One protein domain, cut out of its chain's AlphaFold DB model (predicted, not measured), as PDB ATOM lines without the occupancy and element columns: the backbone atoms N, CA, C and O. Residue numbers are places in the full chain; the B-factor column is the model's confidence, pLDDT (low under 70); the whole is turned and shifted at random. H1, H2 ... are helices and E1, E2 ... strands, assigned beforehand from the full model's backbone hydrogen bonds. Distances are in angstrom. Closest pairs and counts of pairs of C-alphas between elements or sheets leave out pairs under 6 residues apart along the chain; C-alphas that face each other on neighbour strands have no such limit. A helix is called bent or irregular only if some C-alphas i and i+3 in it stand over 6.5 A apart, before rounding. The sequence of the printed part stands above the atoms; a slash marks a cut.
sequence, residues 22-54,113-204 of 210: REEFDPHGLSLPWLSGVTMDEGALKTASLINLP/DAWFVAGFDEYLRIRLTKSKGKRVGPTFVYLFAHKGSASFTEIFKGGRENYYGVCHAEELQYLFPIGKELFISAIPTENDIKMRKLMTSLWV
ATOM      1  N   ARG A  22     146.834 114.971 181.130       91.19
ATOM      2  CA  ARG A  22     146.319 116.065 181.989       91.19
ATOM      3  C   ARG A  22     147.379 117.075 182.438       91.19
ATOM      4  O   ARG A  22     147.028 118.141 182.940       91.19
ATOM      5  N   GLU A  23     148.652 116.729 182.296       90.44
ATOM      6  CA  GLU A  23     149.792 117.552 182.698       90.44
ATOM      7  C   GLU A  23     150.503 118.185 181.494       90.44
ATOM      8  O   GLU A  23     151.431 118.980 181.673       90.44
ATOM      9  N   GLU A  24     150.064 117.874 180.269       87.81
ATOM     10  CA  GLU A  24     150.582 118.490 179.053       87.81
ATOM     11  C   GLU A  24     149.704 119.679 178.642       87.81
ATOM     12  O   GLU A  24     148.541 119.540 178.266       87.81
ATOM     13  N   PHE A  25     150.278 120.875 178.747       88.38
ATOM     14  CA  PHE A  25     149.587 122.148 178.519       88.38
ATOM     15  C   PHE A  25     150.055 122.862 177.246       88.38
ATOM     16  O   PHE A  25     149.444 123.856 176.856       88.38
ATOM     17  N   ASP A  26     151.124 122.379 176.610       84.31
ATOM     18  CA  ASP A  26     151.663 122.899 175.350       84.31
ATOM     19  C   ASP A  26     151.877 121.745 174.352       84.31
ATOM     20  O   ASP A  26     153.002 121.494 173.907       84.31
ATOM     21  N   PRO A  27     150.816 120.980 174.011       83.50
ATOM     22  CA  PRO A  27     150.951 119.905 173.042       83.50
ATOM     23  C   PRO A  27     151.346 120.486 171.681       83.50
ATOM     24  O   PRO A  27     150.853 121.538 171.276       83.50
ATOM     25  N   HIS A  28     152.175 119.765 170.923       81.50
ATOM     26  CA  HIS A  28     152.683 120.223 169.622       81.50
ATOM     27  C   HIS A  28     151.580 120.736 168.668       81.50
ATOM     28  O   HIS A  28     151.772 121.711 167.947       81.50
ATOM     29  N   GLY A  29     150.394 120.117 168.697       86.44
ATOM     30  CA  GLY A  29     149.239 120.497 167.875       86.44
ATOM     31  C   GLY A  29     148.373 121.648 168.415       86.44
ATOM     32  O   GLY A  29     147.289 121.883 167.880       86.44
ATOM     33  N   LEU A  30     148.780 122.360 169.472       91.38
ATOM     34  CA  LEU A  30     147.940 123.370 170.134       91.38
ATOM     35  C   LEU A  30     147.512 124.512 169.197       91.38
ATOM     36  O   LEU A  30     146.368 124.968 169.249       91.38
ATOM     37  N   SER A  31     148.403 124.950 168.306       92.44
ATOM     38  CA  SER A  31     148.139 126.046 167.367       92.44
ATOM     39  C   SER A  31     147.366 125.631 166.111       92.44
ATOM     40  O   SER A  31     146.995 126.501 165.320       92.44
ATOM     41  N   LEU A  32     147.144 124.332 165.895       93.38
ATOM     42  CA  LEU A  32     146.409 123.820 164.737       93.38
ATOM     43  C   LEU A  32     144.893 123.965 164.951       93.38
ATOM     44  O   LEU A  32     144.442 123.821 166.093       93.38
ATOM     45  N   PRO A  33     144.094 124.228 163.895       95.50
ATOM     46  CA  PRO A  33     142.642 124.109 163.970       95.50
ATOM     47  C   PRO A  33     142.225 122.719 164.460       95.50
ATOM     48  O   PRO A  33     142.846 121.717 164.106       95.50
ATOM     49  N   TRP A  34     141.173 122.655 165.270       95.50
ATOM     50  CA  TRP A  34     140.670 121.416 165.856       95.50
ATOM     51  C   TRP A  34     139.156 121.331 165.695       95.50
ATOM     52  O   TRP A  34     138.447 122.250 166.096       95.50
ATOM     53  N   LEU A  35     138.673 120.223 165.143       97.00
ATOM     54  CA  LEU A  35     137.259 119.869 165.080       97.00
ATOM     55  C   LEU A  35     137.076 118.543 165.807       97.00
ATOM     56  O   LEU A  35     137.778 117.577 165.517       97.00
ATOM     57  N   SER A  36     136.130 118.490 166.734       96.75
ATOM     58  CA  SER A  36     135.753 117.250 167.408       96.75
ATOM     59  C   SER A  36     134.313 117.342 167.899       96.75
ATOM     60  O   SER A  36     133.725 118.420 167.926       96.75
ATOM     61  N   GLY A  37     133.718 116.222 168.269       97.19
ATOM     62  CA  GLY A  37     132.365 116.193 168.784       97.19
ATOM     63  C   GLY A  37     132.088 114.895 169.508       97.19
ATOM     64  O   GLY A  37     132.938 114.006 169.552       97.19
ATOM     65  N   VAL A  38     130.894 114.837 170.077       98.44
ATOM     66  CA  VAL A  38     130.348 113.666 170.763       98.44
ATOM     67  C   VAL A  38     128.935 113.413 170.257       98.44
ATOM     68  O   VAL A  38     128.276 114.327 169.743       98.44
ATOM     69  N   THR A  39     128.451 112.189 170.399       98.56
ATOM     70  CA  THR A  39     127.041 111.868 170.183       98.56
ATOM     71  C   THR A  39     126.203 112.170 171.427       98.56
ATOM     72  O   THR A  39     126.721 112.391 172.521       98.56
ATOM     73  N   MET A  40     124.884 112.273 171.261       98.38
ATOM     74  CA  MET A  40     123.978 112.612 172.363       98.38
ATOM     75  C   MET A  40     123.930 111.529 173.445       98.38
ATOM     76  O   MET A  40     123.833 111.853 174.625       98.38
ATOM     77  N   ASP A  41     124.034 110.261 173.048       98.44
ATOM     78  CA  ASP A  41     123.891 109.096 173.918       98.44
ATOM     79  C   ASP A  41     125.089 108.144 173.750       98.44
ATOM     80  O   ASP A  41     124.922 106.939 173.571       98.44
ATOM     81  N   GLU A  42     126.315 108.676 173.805       98.56
ATOM     82  CA  GLU A  42     127.578 107.922 173.687       98.56
ATOM     83  C   GLU A  42     127.579 106.602 174.485       98.56
ATOM     84  O   GLU A  42     127.942 105.531 173.988       98.56
ATOM     85  N   GLY A  43     127.087 106.658 175.726       98.00
ATOM     86  CA  GLY A  43     126.992 105.533 176.649       98.00
ATOM     87  C   GLY A  43     126.107 104.384 176.165       98.00
ATOM     88  O   GLY A  43     126.279 103.259 176.646       98.00
ATOM     89  N   ALA A  44     125.235 104.606 175.173       97.75
ATOM     90  CA  ALA A  44     124.405 103.565 174.568       97.75
ATOM     91  C   ALA A  44     125.247 102.426 173.975       97.75
ATOM     92  O   ALA A  44     124.789 101.283 173.946       97.75
ATOM     93  N   LEU A  45     126.517 102.701 173.640       96.31
ATOM     94  CA  LEU A  45     127.537 101.700 173.312       96.31
ATOM     95  C   LEU A  45     127.572 100.544 174.317       96.31
ATOM     96  O   LEU A  45     127.720  99.378 173.950       96.31
ATOM     97  N   LYS A  46     127.469 100.873 175.607       95.06
ATOM     98  CA  LYS A  46     127.497  99.907 176.701       95.06
ATOM     99  C   LYS A  46     126.095  99.539 177.161       95.06
ATOM    100  O   LYS A  46     125.831  98.367 177.440       95.06
ATOM    101  N   THR A  47     125.215 100.525 177.275       97.00
ATOM    102  CA  THR A  47     123.952 100.371 177.997       97.00
ATOM    103  C   THR A  47     122.851  99.738 177.164       97.00
ATOM    104  O   THR A  47     121.998  99.086 177.756       97.00
ATOM    105  N   ALA A  48     122.902  99.805 175.827       96.00
ATOM    106  CA  ALA A  48     121.882  99.193 174.974       96.00
ATOM    107  C   ALA A  48     121.703  97.696 175.279       96.00
ATOM    108  O   ALA A  48     120.589  97.249 175.540       96.00
ATOM    109  N   SER A  49     122.802  96.933 175.350       94.44
ATOM    110  CA  SER A  49     122.750  95.516 175.747       94.44
ATOM    111  C   SER A  49     122.272  95.302 177.183       94.44
ATOM    112  O   SER A  49     121.498  94.382 177.424       94.44
ATOM    113  N   LEU A  50     122.725  96.135 178.129       95.56
ATOM    114  CA  LEU A  50     122.366  96.007 179.543       95.56
ATOM    115  C   LEU A  50     120.860  96.185 179.737       95.56
ATOM    116  O   LEU A  50     120.254  95.418 180.470       95.56
ATOM    117  N   ILE A  51     120.279  97.171 179.053       95.62
ATOM    118  CA  ILE A  51     118.861  97.519 179.145       95.62
ATOM    119  C   ILE A  51     117.993  96.513 178.381       95.62
ATOM    120  O   ILE A  51     116.921  96.144 178.852       95.62
ATOM    121  N   ASN A  52     118.438  96.074 177.202       95.38
ATOM    122  CA  ASN A  52     117.672  95.158 176.358       95.38
ATOM    123  C   ASN A  52     117.570  93.738 176.941       95.38
ATOM    124  O   ASN A  52     116.599  93.035 176.674       95.38
ATOM    125  N   LEU A  53     118.582  93.301 177.696       94.88
ATOM    126  CA  LEU A  53     118.692  91.944 178.229       94.88
ATOM    127  C   LEU A  53     118.462  91.958 179.750       94.88
ATOM    128  O   LEU A  53     119.375  92.360 180.484       94.88
ATOM    129  N   PRO A  54     117.280  91.533 180.244       93.81
ATOM    130  CA  PRO A  54     116.940  91.594 181.666       93.81
ATOM    131  C   PRO A  54     117.983  90.936 182.571       93.81
ATOM    132  O   PRO A  54     118.348  91.501 183.595       93.81
ATOM    133  N   ASP A 113     128.854 110.241 180.149       98.62
ATOM    134  CA  ASP A 113     129.662 111.162 180.939       98.62
ATOM    135  C   ASP A 113     131.017 110.554 181.291       98.62
ATOM    136  O   ASP A 113     132.061 111.146 181.008       98.62
ATOM    137  N   ALA A 114     131.014 109.349 181.860       97.50
ATOM    138  CA  ALA A 114     132.218 108.716 182.376       97.50
ATOM    139  C   ALA A 114     133.200 108.280 181.282       97.50
ATOM    140  O   ALA A 114     134.409 108.367 181.487       97.50
ATOM    141  N   TRP A 115     132.710 107.775 180.146       96.94
ATOM    142  CA  TRP A 115     133.586 107.234 179.101       96.94
ATOM    143  C   TRP A 115     133.983 108.267 178.046       96.94
ATOM    144  O   TRP A 115     135.042 108.108 177.440       96.94
ATOM    145  N   PHE A 116     133.182 109.317 177.831       98.06
ATOM    146  CA  PHE A 116     133.377 110.234 176.705       98.06
ATOM    147  C   PHE A 116     133.339 111.705 177.122       98.06
ATOM    148  O   PHE A 116     134.341 112.412 176.984       98.06
ATOM    149  N   VAL A 117     132.210 112.181 177.653       98.25
ATOM    150  CA  VAL A 117     131.953 113.624 177.788       98.25
ATOM    151  C   VAL A 117     132.863 114.280 178.827       98.25
ATOM    152  O   VAL A 117     133.378 115.364 178.563       98.25
ATOM    153  N   ALA A 118     133.140 113.634 179.965       97.38
ATOM    154  CA  ALA A 118     134.015 114.207 180.991       97.38
ATOM    155  C   ALA A 118     135.449 114.424 180.477       97.38
ATOM    156  O   ALA A 118     136.039 115.479 180.706       97.38
ATOM    157  N   GLY A 119     135.999 113.452 179.739       96.06
ATOM    158  CA  GLY A 119     137.324 113.575 179.126       96.06
ATOM    159  C   GLY A 119     137.356 114.610 177.999       96.06
ATOM    160  O   GLY A 119     138.310 115.383 177.894       96.06
ATOM    161  N   PHE A 120     136.296 114.664 177.189       97.31
ATOM    162  CA  PHE A 120     136.129 115.665 176.136       97.31
ATOM    163  C   PHE A 120     136.084 117.095 176.704       97.31
ATOM    164  O   PHE A 120     136.852 117.953 176.263       97.31
ATOM    165  N   ASP A 121     135.254 117.340 177.723       96.50
ATOM    166  CA  ASP A 121     135.169 118.630 178.423       96.50
ATOM    167  C   ASP A 121     136.504 118.999 179.083       96.50
ATOM    168  O   ASP A 121     136.993 120.119 178.921       96.50
ATOM    169  N   GLU A 122     137.147 118.054 179.774       95.12
ATOM    170  CA  GLU A 122     138.439 118.284 180.422       95.12
ATOM    171  C   GLU A 122     139.518 118.701 179.410       95.12
ATOM    172  O   GLU A 122     140.231 119.686 179.637       95.12
ATOM    173  N   TYR A 123     139.608 118.014 178.267       93.50
ATOM    174  CA  TYR A 123     140.541 118.380 177.202       93.50
ATOM    175  C   TYR A 123     140.255 119.779 176.649       93.50
ATOM    176  O   TYR A 123     141.182 120.584 176.513       93.50
ATOM    177  N   LEU A 124     138.990 120.110 176.369       93.81
ATOM    178  CA  LEU A 124     138.621 121.444 175.893       93.81
ATOM    179  C   LEU A 124     139.001 122.525 176.907       93.81
ATOM    180  O   LEU A 124     139.582 123.542 176.523       93.81
ATOM    181  N   ARG A 125     138.761 122.300 178.205       92.62
ATOM    182  CA  ARG A 125     139.195 123.231 179.259       92.62
ATOM    183  C   ARG A 125     140.708 123.400 179.270       92.62
ATOM    184  O   ARG A 125     141.179 124.535 179.307       92.62
ATOM    185  N   ILE A 126     141.474 122.309 179.225       91.06
ATOM    186  CA  ILE A 126     142.944 122.349 179.175       91.06
ATOM    187  C   ILE A 126     143.412 123.163 177.961       91.06
ATOM    188  O   ILE A 126     144.130 124.151 178.128       91.06
ATOM    189  N   ARG A 127     142.946 122.805 176.761       91.00
ATOM    190  CA  ARG A 127     143.316 123.442 175.493       91.00
ATOM    191  C   ARG A 127     143.002 124.939 175.473       91.00
ATOM    192  O   ARG A 127     143.835 125.730 175.037       91.00
ATOM    193  N   LEU A 128     141.806 125.324 175.916       91.12
ATOM    194  CA  LEU A 128     141.296 126.689 175.769       91.12
ATOM    195  C   LEU A 128     141.718 127.627 176.905       91.12
ATOM    196  O   LEU A 128     141.798 128.831 176.683       91.12
ATOM    197  N   THR A 129     141.984 127.108 178.109       89.56
ATOM    198  CA  THR A 129     142.216 127.953 179.300       89.56
ATOM    199  C   THR A 129     143.608 127.814 179.912       89.56
ATOM    200  O   THR A 129     144.071 128.740 180.575       89.56
ATOM    201  N   LYS A 130     144.309 126.692 179.692       83.81
ATOM    202  CA  LYS A 130     145.597 126.400 180.347       83.81
ATOM    203  C   LYS A 130     146.809 126.534 179.425       83.81
ATOM    204  O   LYS A 130     147.920 126.248 179.858       83.81
ATOM    205  N   SER A 131     146.635 127.046 178.209       76.88
ATOM    206  CA  SER A 131     147.672 127.191 177.175       76.88
ATOM    207  C   SER A 131     148.812 128.180 177.494       76.88
ATOM    208  O   SER A 131     149.598 128.509 176.613       76.88
ATOM    209  N   LYS A 132     148.940 128.681 178.735       78.75
ATOM    210  CA  LYS A 132     150.048 129.541 179.225       78.75
ATOM    211  C   LYS A 132     150.430 130.702 178.282       78.75
ATOM    212  O   LYS A 132     151.606 131.021 178.124       78.75
ATOM    213  N   GLY A 133     149.443 131.337 177.645       74.44
ATOM    214  CA  GLY A 133     149.658 132.466 176.727       74.44
ATOM    215  C   GLY A 133     150.130 132.078 175.319       74.44
ATOM    216  O   GLY A 133     150.488 132.954 174.532       74.44
ATOM    217  N   LYS A 134     150.131 130.786 174.978       83.19
ATOM    218  CA  LYS A 134     150.405 130.286 173.627       83.19
ATOM    219  C   LYS A 134     149.195 130.475 172.718       83.19
ATOM    220  O   LYS A 134     148.045 130.502 173.158       83.19
ATOM    221  N   ARG A 135     149.461 130.571 171.414       88.94
ATOM    222  CA  ARG A 135     148.420 130.646 170.386       88.94
ATOM    223  C   ARG A 135     147.687 129.308 170.295       88.94
ATOM    224  O   ARG A 135     148.277 128.313 169.888       88.94
ATOM    225  N   VAL A 136     146.395 129.325 170.595       94.12
ATOM    226  CA  VAL A 136     145.484 128.193 170.386       94.12
ATOM    227  C   VAL A 136     144.831 128.333 169.010       94.12
ATOM    228  O   VAL A 136     144.403 129.427 168.636       94.12
ATOM    229  N   GLY A 137     144.795 127.252 168.230       93.38
ATOM    230  CA  GLY A 137     144.110 127.242 166.935       93.38
ATOM    231  C   GLY A 137     142.579 127.290 167.082       93.38
ATOM    232  O   GLY A 137     142.064 126.884 168.132       93.38
ATOM    233  N   PRO A 138     141.836 127.746 166.050       95.06
ATOM    234  CA  PRO A 138     140.373 127.707 166.046       95.06
ATOM    235  C   PRO A 138     139.855 126.332 166.472       95.06
ATOM    236  O   PRO A 138     140.353 125.306 166.012       95.06
ATOM    237  N   THR A 139     138.905 126.309 167.403       95.38
ATOM    238  CA  THR A 139     138.372 125.071 167.980       95.38
ATOM    239  C   THR A 139     136.873 125.018 167.723       95.38
ATOM    240  O   THR A 139     136.133 125.880 168.191       95.38
ATOM    241  N   PHE A 140     136.445 124.013 166.968       97.06
ATOM    242  CA  PHE A 140     135.064 123.767 166.582       97.06
ATOM    243  C   PHE A 140     134.574 122.501 167.275       97.06
ATOM    244  O   PHE A 140     135.271 121.484 167.293       97.06
ATOM    245  N   VAL A 141     133.377 122.565 167.850       97.44
ATOM    246  CA  VAL A 141     132.771 121.439 168.562       97.44
ATOM    247  C   VAL A 141     131.366 121.174 168.045       97.44
ATOM    248  O   VAL A 141     130.649 122.119 167.713       97.44
ATOM    249  N   TYR A 142     130.967 119.905 167.973       97.69
ATOM    250  CA  TYR A 142     129.596 119.520 167.640       97.69
ATOM    251  C   TYR A 142     129.032 118.497 168.630       97.69
ATOM    252  O   TYR A 142     129.767 117.714 169.228       97.69
ATOM    253  N   LEU A 143     127.705 118.502 168.763       98.12
ATOM    254  CA  LEU A 143     126.927 117.446 169.405       98.12
ATOM    255  C   LEU A 143     126.075 116.779 168.325       98.12
ATOM    256  O   LEU A 143     125.231 117.431 167.706       98.12
ATOM    257  N   PHE A 144     126.303 115.496 168.078       98.44
ATOM    258  CA  PHE A 144     125.527 114.738 167.111       98.44
ATOM    259  C   PHE A 144     124.297 114.121 167.786       98.44
ATOM    260  O   PHE A 144     124.412 113.224 168.613       98.44
ATOM    261  N   ALA A 145     123.111 114.610 167.423       97.75
ATOM    262  CA  ALA A 145     121.835 114.230 168.042       97.75
ATOM    263  C   ALA A 145     120.790 113.747 167.019       97.75
ATOM    264  O   ALA A 145     119.584 113.779 167.268       97.75
ATOM    265  N   HIS A 146     121.232 113.351 165.824       97.31
ATOM    266  CA  HIS A 146     120.321 112.912 164.772       97.31
ATOM    267  C   HIS A 146     119.868 111.471 165.006       97.31
ATOM    268  O   HIS A 146     120.687 110.557 165.058       97.31
ATOM    269  N   LYS A 147     118.550 111.269 165.085       95.06
ATOM    270  CA  LYS A 147     117.932 109.941 165.129       95.06
ATOM    271  C   LYS A 147     117.879 109.343 163.721       95.06
ATOM    272  O   LYS A 147     117.041 109.747 162.911       95.06
ATOM    273  N   GLY A 148     118.768 108.389 163.456       92.12
ATOM    274  CA  GLY A 148     118.840 107.661 162.191       92.12
ATOM    275  C   GLY A 148     117.793 106.559 162.036       92.12
ATOM    276  O   GLY A 148     117.164 106.139 163.010       92.12
ATOM    277  N   SER A 149     117.604 106.078 160.801       90.50
ATOM    278  CA  SER A 149     116.817 104.861 160.532       90.50
ATOM    279  C   SER A 149     117.565 103.560 160.824       90.50
ATOM    280  O   SER A 149     116.935 102.511 160.931       90.50
ATOM    281  N   ALA A 150     118.885 103.639 160.955       90.69
ATOM    282  CA  ALA A 150     119.744 102.597 161.490       90.69
ATOM    283  C   ALA A 150     120.370 103.091 162.794       90.69
ATOM    284  O   ALA A 150     120.611 104.294 162.935       90.69
ATOM    285  N   SER A 151     120.652 102.166 163.715       92.25
ATOM    286  CA  SER A 151     121.408 102.487 164.923       92.25
ATOM    287  C   SER A 151     122.537 101.504 165.197       92.25
ATOM    288  O   SER A 151     122.349 100.287 165.154       92.25
ATOM    289  N   PHE A 152     123.691 102.025 165.609       93.06
ATOM    290  CA  PHE A 152     124.790 101.216 166.144       93.06
ATOM    291  C   PHE A 152     124.393 100.374 167.363       93.06
ATOM    292  O   PHE A 152     124.982  99.316 167.597       93.06
ATOM    293  N   THR A 153     123.349 100.767 168.097       92.81
ATOM    294  CA  THR A 153     122.814  99.950 169.196       92.81
ATOM    295  C   THR A 153     122.327  98.573 168.737       92.81
ATOM    296  O   THR A 153     122.428  97.617 169.506       92.81
ATOM    297  N   GLU A 154     121.917  98.413 167.471       90.81
ATOM    298  CA  GLU A 154     121.567  97.108 166.891       90.81
ATOM    299  C   GLU A 154     122.766  96.146 166.887       90.81
ATOM    300  O   GLU A 154     122.616  94.953 167.158       90.81
ATOM    301  N   ILE A 155     123.972  96.668 166.638       87.75
ATOM    302  CA  ILE A 155     125.230  95.903 166.634       87.75
ATOM    303  C   ILE A 155     125.646  95.570 168.069       87.75
ATOM    304  O   ILE A 155     126.148  94.481 168.351       87.75
ATOM    305  N   PHE A 156     125.377  96.478 169.007       87.12
ATOM    306  CA  PHE A 156     125.689  96.321 170.428       87.12
ATOM    307  C   PHE A 156     124.590  95.603 171.222       87.12
ATOM    308  O   PHE A 156     124.438  95.832 172.420       87.12
ATOM    309  N   LYS A 157     123.842  94.698 170.576       88.56
ATOM    310  CA  LYS A 157     122.793  93.862 171.191       88.56
ATOM    311  C   LYS A 157     121.645  94.637 171.861       88.56
ATOM    312  O   LYS A 157     120.976  94.084 172.732       88.56
ATOM    313  N   GLY A 158     121.373  95.872 171.441       87.38
ATOM    314  CA  GLY A 158     120.149  96.596 171.806       87.38
ATOM    315  C   GLY A 158     118.889  95.985 171.181       87.38
ATOM    316  O   GLY A 158     117.788  96.160 171.687       87.38
ATOM    317  N   GLY A 159     119.035  95.207 170.107       86.00
ATOM    318  CA  GLY A 159     117.892  94.749 169.318       86.00
ATOM    319  C   GLY A 159     117.366  95.853 168.397       86.00
ATOM    320  O   GLY A 159     117.955  96.925 168.307       86.00
ATOM    321  N   ARG A 160     116.282  95.561 167.671       84.31
ATOM    322  CA  ARG A 160     115.720  96.448 166.628       84.31
ATOM    323  C   ARG A 160     114.377  97.071 166.992       84.31
ATOM    324  O   ARG A 160     113.926  97.994 166.326       84.31
ATOM    325  N   GLU A 161     113.738  96.542 168.028       84.44
ATOM    326  CA  GLU A 161     112.373  96.910 168.416       84.44
ATOM    327  C   GLU A 161     112.326  98.226 169.206       84.44
ATOM    328  O   GLU A 161     111.308  98.913 169.230       84.44
ATOM    329  N   ASN A 162     113.440  98.591 169.846       87.62
ATOM    330  CA  ASN A 162     113.526  99.716 170.768       87.62
ATOM    331  C   ASN A 162     114.549 100.747 170.293       87.62
ATOM    332  O   ASN A 162     115.552 100.425 169.659       87.62
ATOM    333  N   TYR A 163     114.312 102.001 170.668       91.31
ATOM    334  CA  TYR A 163     115.248 103.097 170.458       91.31
ATOM    335  C   TYR A 163     116.033 103.371 171.746       91.31
ATOM    336  O   TYR A 163     115.429 103.700 172.764       91.31
ATOM    337  N   TYR A 164     117.363 103.268 171.682       94.50
ATOM    338  CA  TYR A 164     118.264 103.405 172.841       94.50
ATOM    339  C   TYR A 164     119.084 104.703 172.852       94.50
ATOM    340  O   TYR A 164     119.946 104.864 173.712       94.50
ATOM    341  N   GLY A 165     118.822 105.612 171.909       94.81
ATOM    342  CA  GLY A 165     119.539 106.881 171.783       94.81
ATOM    343  C   GLY A 165     120.470 106.953 170.573       94.81
ATOM    344  O   GLY A 165     120.556 106.024 169.767       94.81
ATOM    345  N   VAL A 166     121.149 108.091 170.442       97.19
ATOM    346  CA  VAL A 166     122.164 108.359 169.418       97.19
ATOM    347  C   VAL A 166     123.514 107.855 169.926       97.19
ATOM    348  O   VAL A 166     124.228 108.562 170.631       97.19
ATOM    349  N   CYS A 167     123.821 106.601 169.602       96.31
ATOM    350  CA  CYS A 167     124.925 105.836 170.180       96.31
ATOM    351  C   CYS A 167     126.316 106.378 169.822       96.31
ATOM    352  O   CYS A 167     126.482 107.177 168.905       96.31
ATOM    353  N   HIS A 168     127.351 105.907 170.515       97.62
ATOM    354  CA  HIS A 168     128.727 106.049 170.046       97.62
ATOM    355  C   HIS A 168     128.881 105.569 168.597       97.62
ATOM    356  O   HIS A 168     128.330 104.524 168.229       97.62
ATOM    357  N   ALA A 169     129.670 106.313 167.816       95.06
ATOM    358  CA  ALA A 169     129.958 106.087 166.399       95.06
ATOM    359  C   ALA A 169     128.759 106.225 165.440       95.06
ATOM    360  O   ALA A 169     128.915 106.009 164.234       95.06
ATOM    361  N   GLU A 170     127.579 106.618 165.933       94.69
ATOM    362  CA  GLU A 170     126.364 106.758 165.125       94.69
ATOM    363  C   GLU A 170     126.556 107.737 163.958       94.69
ATOM    364  O   GLU A 170     126.032 107.514 162.866       94.69
ATOM    365  N   GLU A 171     127.362 108.788 164.130       95.56
ATOM    366  CA  GLU A 171     127.651 109.759 163.077       95.56
ATOM    367  C   GLU A 171     128.530 109.200 161.949       95.56
ATOM    368  O   GLU A 171     128.483 109.704 160.821       95.56
ATOM    369  N   LEU A 172     129.315 108.143 162.208       95.00
ATOM    370  CA  LEU A 172     130.261 107.594 161.232       95.00
ATOM    371  C   LEU A 172     129.551 107.035 159.998       95.00
ATOM    372  O   LEU A 172     130.112 107.079 158.905       95.00
ATOM    373  N   GLN A 173     128.301 106.585 160.124       92.88
ATOM    374  CA  GLN A 173     127.516 106.107 158.977       92.88
ATOM    375  C   GLN A 173     127.133 107.221 157.996       92.88
ATOM    376  O   GLN A 173     126.789 106.956 156.843       92.88
ATOM    377  N   TYR A 174     127.208 108.473 158.443       95.31
ATOM    378  CA  TYR A 174     126.964 109.653 157.622       95.31
ATOM    379  C   TYR A 174     128.250 110.181 156.970       95.31
ATOM    380  O   TYR A 174     128.168 111.037 156.089       95.31
ATOM    381  N   LEU A 175     129.417 109.649 157.353       95.38
ATOM    382  CA  LEU A 175     130.727 109.938 156.758       95.38
ATOM    383  C   LEU A 175     131.223 108.805 155.854       95.38
ATOM    384  O   LEU A 175     131.775 109.058 154.784       95.38
ATOM    385  N   PHE A 176     130.999 107.559 156.264       93.44
ATOM    386  CA  PHE A 176     131.523 106.359 155.624       93.44
ATOM    387  C   PHE A 176     130.389 105.427 155.184       93.44
ATOM    388  O   PHE A 176     129.335 105.384 155.819       93.44
ATOM    389  N   PRO A 177     130.576 104.625 154.121       88.69
ATOM    390  CA  PRO A 177     129.533 103.749 153.582       88.69
ATOM    391  C   PRO A 177     129.283 102.477 154.425       88.69
ATOM    392  O   PRO A 177     128.938 101.439 153.868       88.69
ATOM    393  N   ILE A 178     129.417 102.546 155.754       85.69
ATOM    394  CA  ILE A 178     129.318 101.398 156.674       85.69
ATOM    395  C   ILE A 178     127.911 100.800 156.768       85.69
ATOM    396  O   ILE A 178     127.758  99.601 156.986       85.69
ATOM    397  N   GLY A 179     126.865 101.600 156.530       76.75
ATOM    398  CA  GLY A 179     125.484 101.117 156.594       76.75
ATOM    399  C   GLY A 179     125.164 100.037 155.559       76.75
ATOM    400  O   GLY A 179     124.287  99.214 155.796       76.75
ATOM    401  N   LYS A 180     125.920  99.971 154.452       74.81
ATOM    402  CA  LYS A 180     125.772  98.904 153.450       74.81
ATOM    403  C   LYS A 180     126.133  97.522 153.990       74.81
ATOM    404  O   LYS A 180     125.593  96.538 153.502       74.81
ATOM    405  N   GLU A 181     127.053  97.457 154.946       81.06
ATOM    406  CA  GLU A 181     127.551  96.200 155.511       81.06
ATOM    407  C   GLU A 181     126.880  95.895 156.850       81.06
ATOM    408  O   GLU A 181     126.512  94.755 157.112       81.06
ATOM    409  N   LEU A 182     126.678  96.923 157.677       81.88
ATOM    410  CA  LEU A 182     126.214  96.760 159.055       81.88
ATOM    411  C   LEU A 182     124.691  96.888 159.214       81.88
ATOM    412  O   LEU A 182     124.120  96.286 160.119       81.88
ATOM    413  N   PHE A 183     124.012  97.622 158.324       82.19
ATOM    414  CA  PHE A 183     122.595  97.986 158.465       82.19
ATOM    415  C   PHE A 183     121.778  97.642 157.212       82.19
ATOM    416  O   PHE A 183     120.989  98.442 156.717       82.19
ATOM    417  N   ILE A 184     121.957  96.422 156.699       70.94
ATOM    418  CA  ILE A 184     121.443  95.970 155.389       70.94
ATOM    419  C   ILE A 184     119.915  96.132 155.241       70.94
ATOM    420  O   ILE A 184     119.420  96.342 154.135       70.94
ATOM    421  N   SER A 185     119.159  96.046 156.338       78.56
ATOM    422  CA  SER A 185     117.695  96.180 156.334       78.56
ATOM    423  C   SER A 185     117.187  97.608 156.553       78.56
ATOM    424  O   SER A 185     115.988  97.841 156.409       78.56
ATOM    425  N   ALA A 186     118.051  98.554 156.924       84.25
ATOM    426  CA  ALA A 186     117.644  99.926 157.188       84.25
ATOM    427  C   ALA A 186     117.547 100.719 155.880       84.25
ATOM    428  O   ALA A 186     118.484 100.768 155.082       84.25
ATOM    429  N   ILE A 187     116.406 101.372 155.666       88.19
ATOM    430  CA  ILE A 187     116.190 102.247 154.511       88.19
ATOM    431  C   ILE A 187     116.422 103.693 154.973       88.19
ATOM    432  O   ILE A 187     115.722 104.152 155.879       88.19
ATOM    433  N   PRO A 188     117.394 104.431 154.400       90.69
ATOM    434  CA  PRO A 188     117.626 105.825 154.767       90.69
ATOM    435  C   PRO A 188     116.399 106.700 154.500       90.69
ATOM    436  O   PRO A 188     115.830 106.674 153.408       90.69
ATOM    437  N   THR A 189     116.025 107.518 155.479       94.38
ATOM    438  CA  THR A 189     114.979 108.537 155.334       94.38
ATOM    439  C   THR A 189     115.498 109.778 154.602       94.38
ATOM    440  O   THR A 189     116.701 109.971 154.410       94.38
ATOM    441  N   GLU A 190     114.604 110.701 154.236       96.44
ATOM    442  CA  GLU A 190     115.020 112.009 153.709       96.44
ATOM    443  C   GLU A 190     115.900 112.793 154.691       96.44
ATOM    444  O   GLU A 190     116.836 113.481 154.274       96.44
ATOM    445  N   ASN A 191     115.618 112.689 155.993       96.88
ATOM    446  CA  ASN A 191     116.416 113.353 157.019       96.88
ATOM    447  C   ASN A 191     117.802 112.714 157.141       96.88
ATOM    448  O   ASN A 191     118.776 113.446 157.287       96.88
ATOM    449  N   ASP A 192     117.925 111.396 156.959       95.31
ATOM    450  CA  ASP A 192     119.230 110.728 156.892       95.31
ATOM    451  C   ASP A 192     120.058 111.215 155.703       95.31
ATOM    452  O   ASP A 192     121.253 111.487 155.823       95.31
ATOM    453  N   ILE A 193     119.420 111.406 154.544       95.38
ATOM    454  CA  ILE A 193     120.089 111.937 153.352       95.38
ATOM    455  C   ILE A 193     120.553 113.382 153.583       95.38
ATOM    456  O   ILE A 193     121.655 113.744 153.156       95.38
ATOM    457  N   LYS A 194     119.736 114.212 154.246       97.81
ATOM    458  CA  LYS A 194     120.107 115.585 154.629       97.81
ATOM    459  C   LYS A 194     121.258 115.585 155.635       97.81
ATOM    460  O   LYS A 194     122.224 116.314 155.421       97.81
ATOM    461  N   MET A 195     121.195 114.736 156.660       97.50
ATOM    462  CA  MET A 195     122.242 114.609 157.672       97.50
ATOM    463  C   MET A 195     123.565 114.152 157.055       97.50
ATOM    464  O   MET A 195     124.593 114.770 157.308       97.50
ATOM    465  N   ARG A 196     123.539 113.172 156.141       96.44
ATOM    466  CA  ARG A 196     124.726 112.756 155.375       96.44
ATOM    467  C   ARG A 196     125.363 113.934 154.650       96.44
ATOM    468  O   ARG A 196     126.554 114.168 154.794       96.44
ATOM    469  N   LYS A 197     124.568 114.703 153.894       98.06
ATOM    470  CA  LYS A 197     125.072 115.882 153.168       98.06
ATOM    471  C   LYS A 197     125.677 116.913 154.119       98.06
ATOM    472  O   LYS A 197     126.740 117.453 153.813       98.06
ATOM    473  N   LEU A 198     125.018 117.176 155.248       97.88
ATOM    474  CA  LEU A 198     125.488 118.119 156.261       97.88
ATOM    475  C   LEU A 198     126.816 117.659 156.868       97.88
ATOM    476  O   LEU A 198     127.785 118.411 156.827       97.88
ATOM    477  N   MET A 199     126.874 116.420 157.357       97.69
ATOM    478  CA  MET A 199     128.045 115.855 158.020       97.69
ATOM    479  C   MET A 199     129.255 115.809 157.079       97.69
ATOM    480  O   MET A 199     130.326 116.304 157.429       97.69
ATOM    481  N   THR A 200     129.076 115.340 155.837       97.94
ATOM    482  CA  THR A 200     130.165 115.358 154.846       97.94
ATOM    483  C   THR A 200     130.612 116.776 154.505       97.94
ATOM    484  O   THR A 200     131.804 117.015 154.348       97.94
ATOM    485  N   SER A 201     129.680 117.732 154.403       97.81
ATOM    486  CA  SER A 201     130.033 119.122 154.092       97.81
ATOM    487  C   SER A 201     130.806 119.767 155.236       97.81
ATOM    488  O   SER A 201     131.792 120.449 154.984       97.81
ATOM    489  N   LEU A 202     130.395 119.522 156.484       96.56
ATOM    490  CA  LEU A 202     131.061 120.030 157.680       96.56
ATOM    491  C   LEU A 202     132.521 119.560 157.727       96.56
ATOM    492  O   LEU A 202     133.428 120.390 157.785       96.56
ATOM    493  N   TRP A 203     132.753 118.250 157.616       97.81
ATOM    494  CA  TRP A 203     134.101 117.678 157.671       97.81
ATOM    495  C   TRP A 203     134.970 118.067 156.466       97.81
ATOM    496  O   TRP A 203     136.146 118.381 156.636       97.81
ATOM    497  N   VAL A 204     134.409 118.107 155.249       98.00
ATOM    498  CA  VAL A 204     135.149 118.527 154.043       98.00
ATOM    499  C   VAL A 204     135.512 120.009 154.095       98.00
ATOM    500  O   VAL A 204     136.610 120.376 153.679       98.00
TER     501      VAL A 204
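Overview. This is residues 22 to 54 and 113 to 204 of the 210 residues of the protein "COesterase domain-containing protein" of Phlebotomus papatasi (UniProt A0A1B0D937). A pair of parallel strands, E1 and E2, side by side, runs through a flat, loose body, with H2 along one side of the pair and H5 farther off on the other. Beyond the ends of the strands at residues 39 and 144, the link of residues 145 to 169 winds between H1 and the short H4, while H3 joins this end to H5. The printed part has 125 residues, with five named helices and two named strands in the order E1 H1 H2 E2 H3 H4 H5; under half of its residues are in named elements, and the class is mostly helix. It is loose, with a radius of gyration of the C-alphas of 17.2 A, and spans 52 by 36 by 19 A.

Along the chain. Start at Arg 22 and pass residues 22 to 33, which hold no named element. Find C-alpha 34 at (140.670, 121.416, 165.856); from there E1 runs 17.2 A through residues 34 to 39. Next come H1, residues 44 to 52, 10.9 A, and, after the cut, H2, residues 113 to 129, 21.0 A, beginning at (129.662, 111.162, 180.939). H1 is irregular, only just, with C-alphas 46 and 49 6.54 A apart; H2 is irregular, with C-alphas 115 and 118 7.2 A apart. E2 follows at residues 139 to 144, 16.5 A, then H3, residues 170 to 174, 8.1 A, and H4, residues 179 to 182, 5.1 A. H5, residues 190 to 204, runs 21.2 A to C-alpha 204 at (135.149, 118.527, 154.043).

Arrangement. Look first at E1 and E2, parallel neighbours at 18 degrees, where N 140 and O 34 are 2.8 A apart and N 38 and O 142 3.2 A, within hydrogen-bond range. The closest C-alphas of E1 and H2 are those of Val 38 and Val 117, 7.2 A apart. E1 and H5 are apart, only just, at 8.3 A. H3 comes nearest to E2 at Phe 144 and Glu 171, their C-alphas 6.8 A apart. H3 and H5 touch, closest at the C-alphas of Tyr 174 and Arg 196, 4.4 A. H3 and H4 are close but not clearly touching, with the C-alphas of Gln 173 and Gly 179 5.9 A apart. H1 touches no helix. In H5 every O i to N i+4 pair is within hydrogen-bond range; H1 has 3 of 5, H2 10 of 13 and H3 0 of 1, with 1 of 2 O i to N i+3 pairs in H3, and H4 is too short for an O i to N i+4 pair.

Size, cuts and confidence. The two C-alphas farthest apart, those of Pro 54 and Gly 133, are 52.6 A apart. Residues 55 to 112 are not printed, and C-alphas 54 and 113 stand 23.4 A apart across this cut. Of the links printed whole, E2 to H3 is long, with 25 residues. The mean pLDDT of the printed part is 92.4, that of H4 is 79, and no printed residue is under 70.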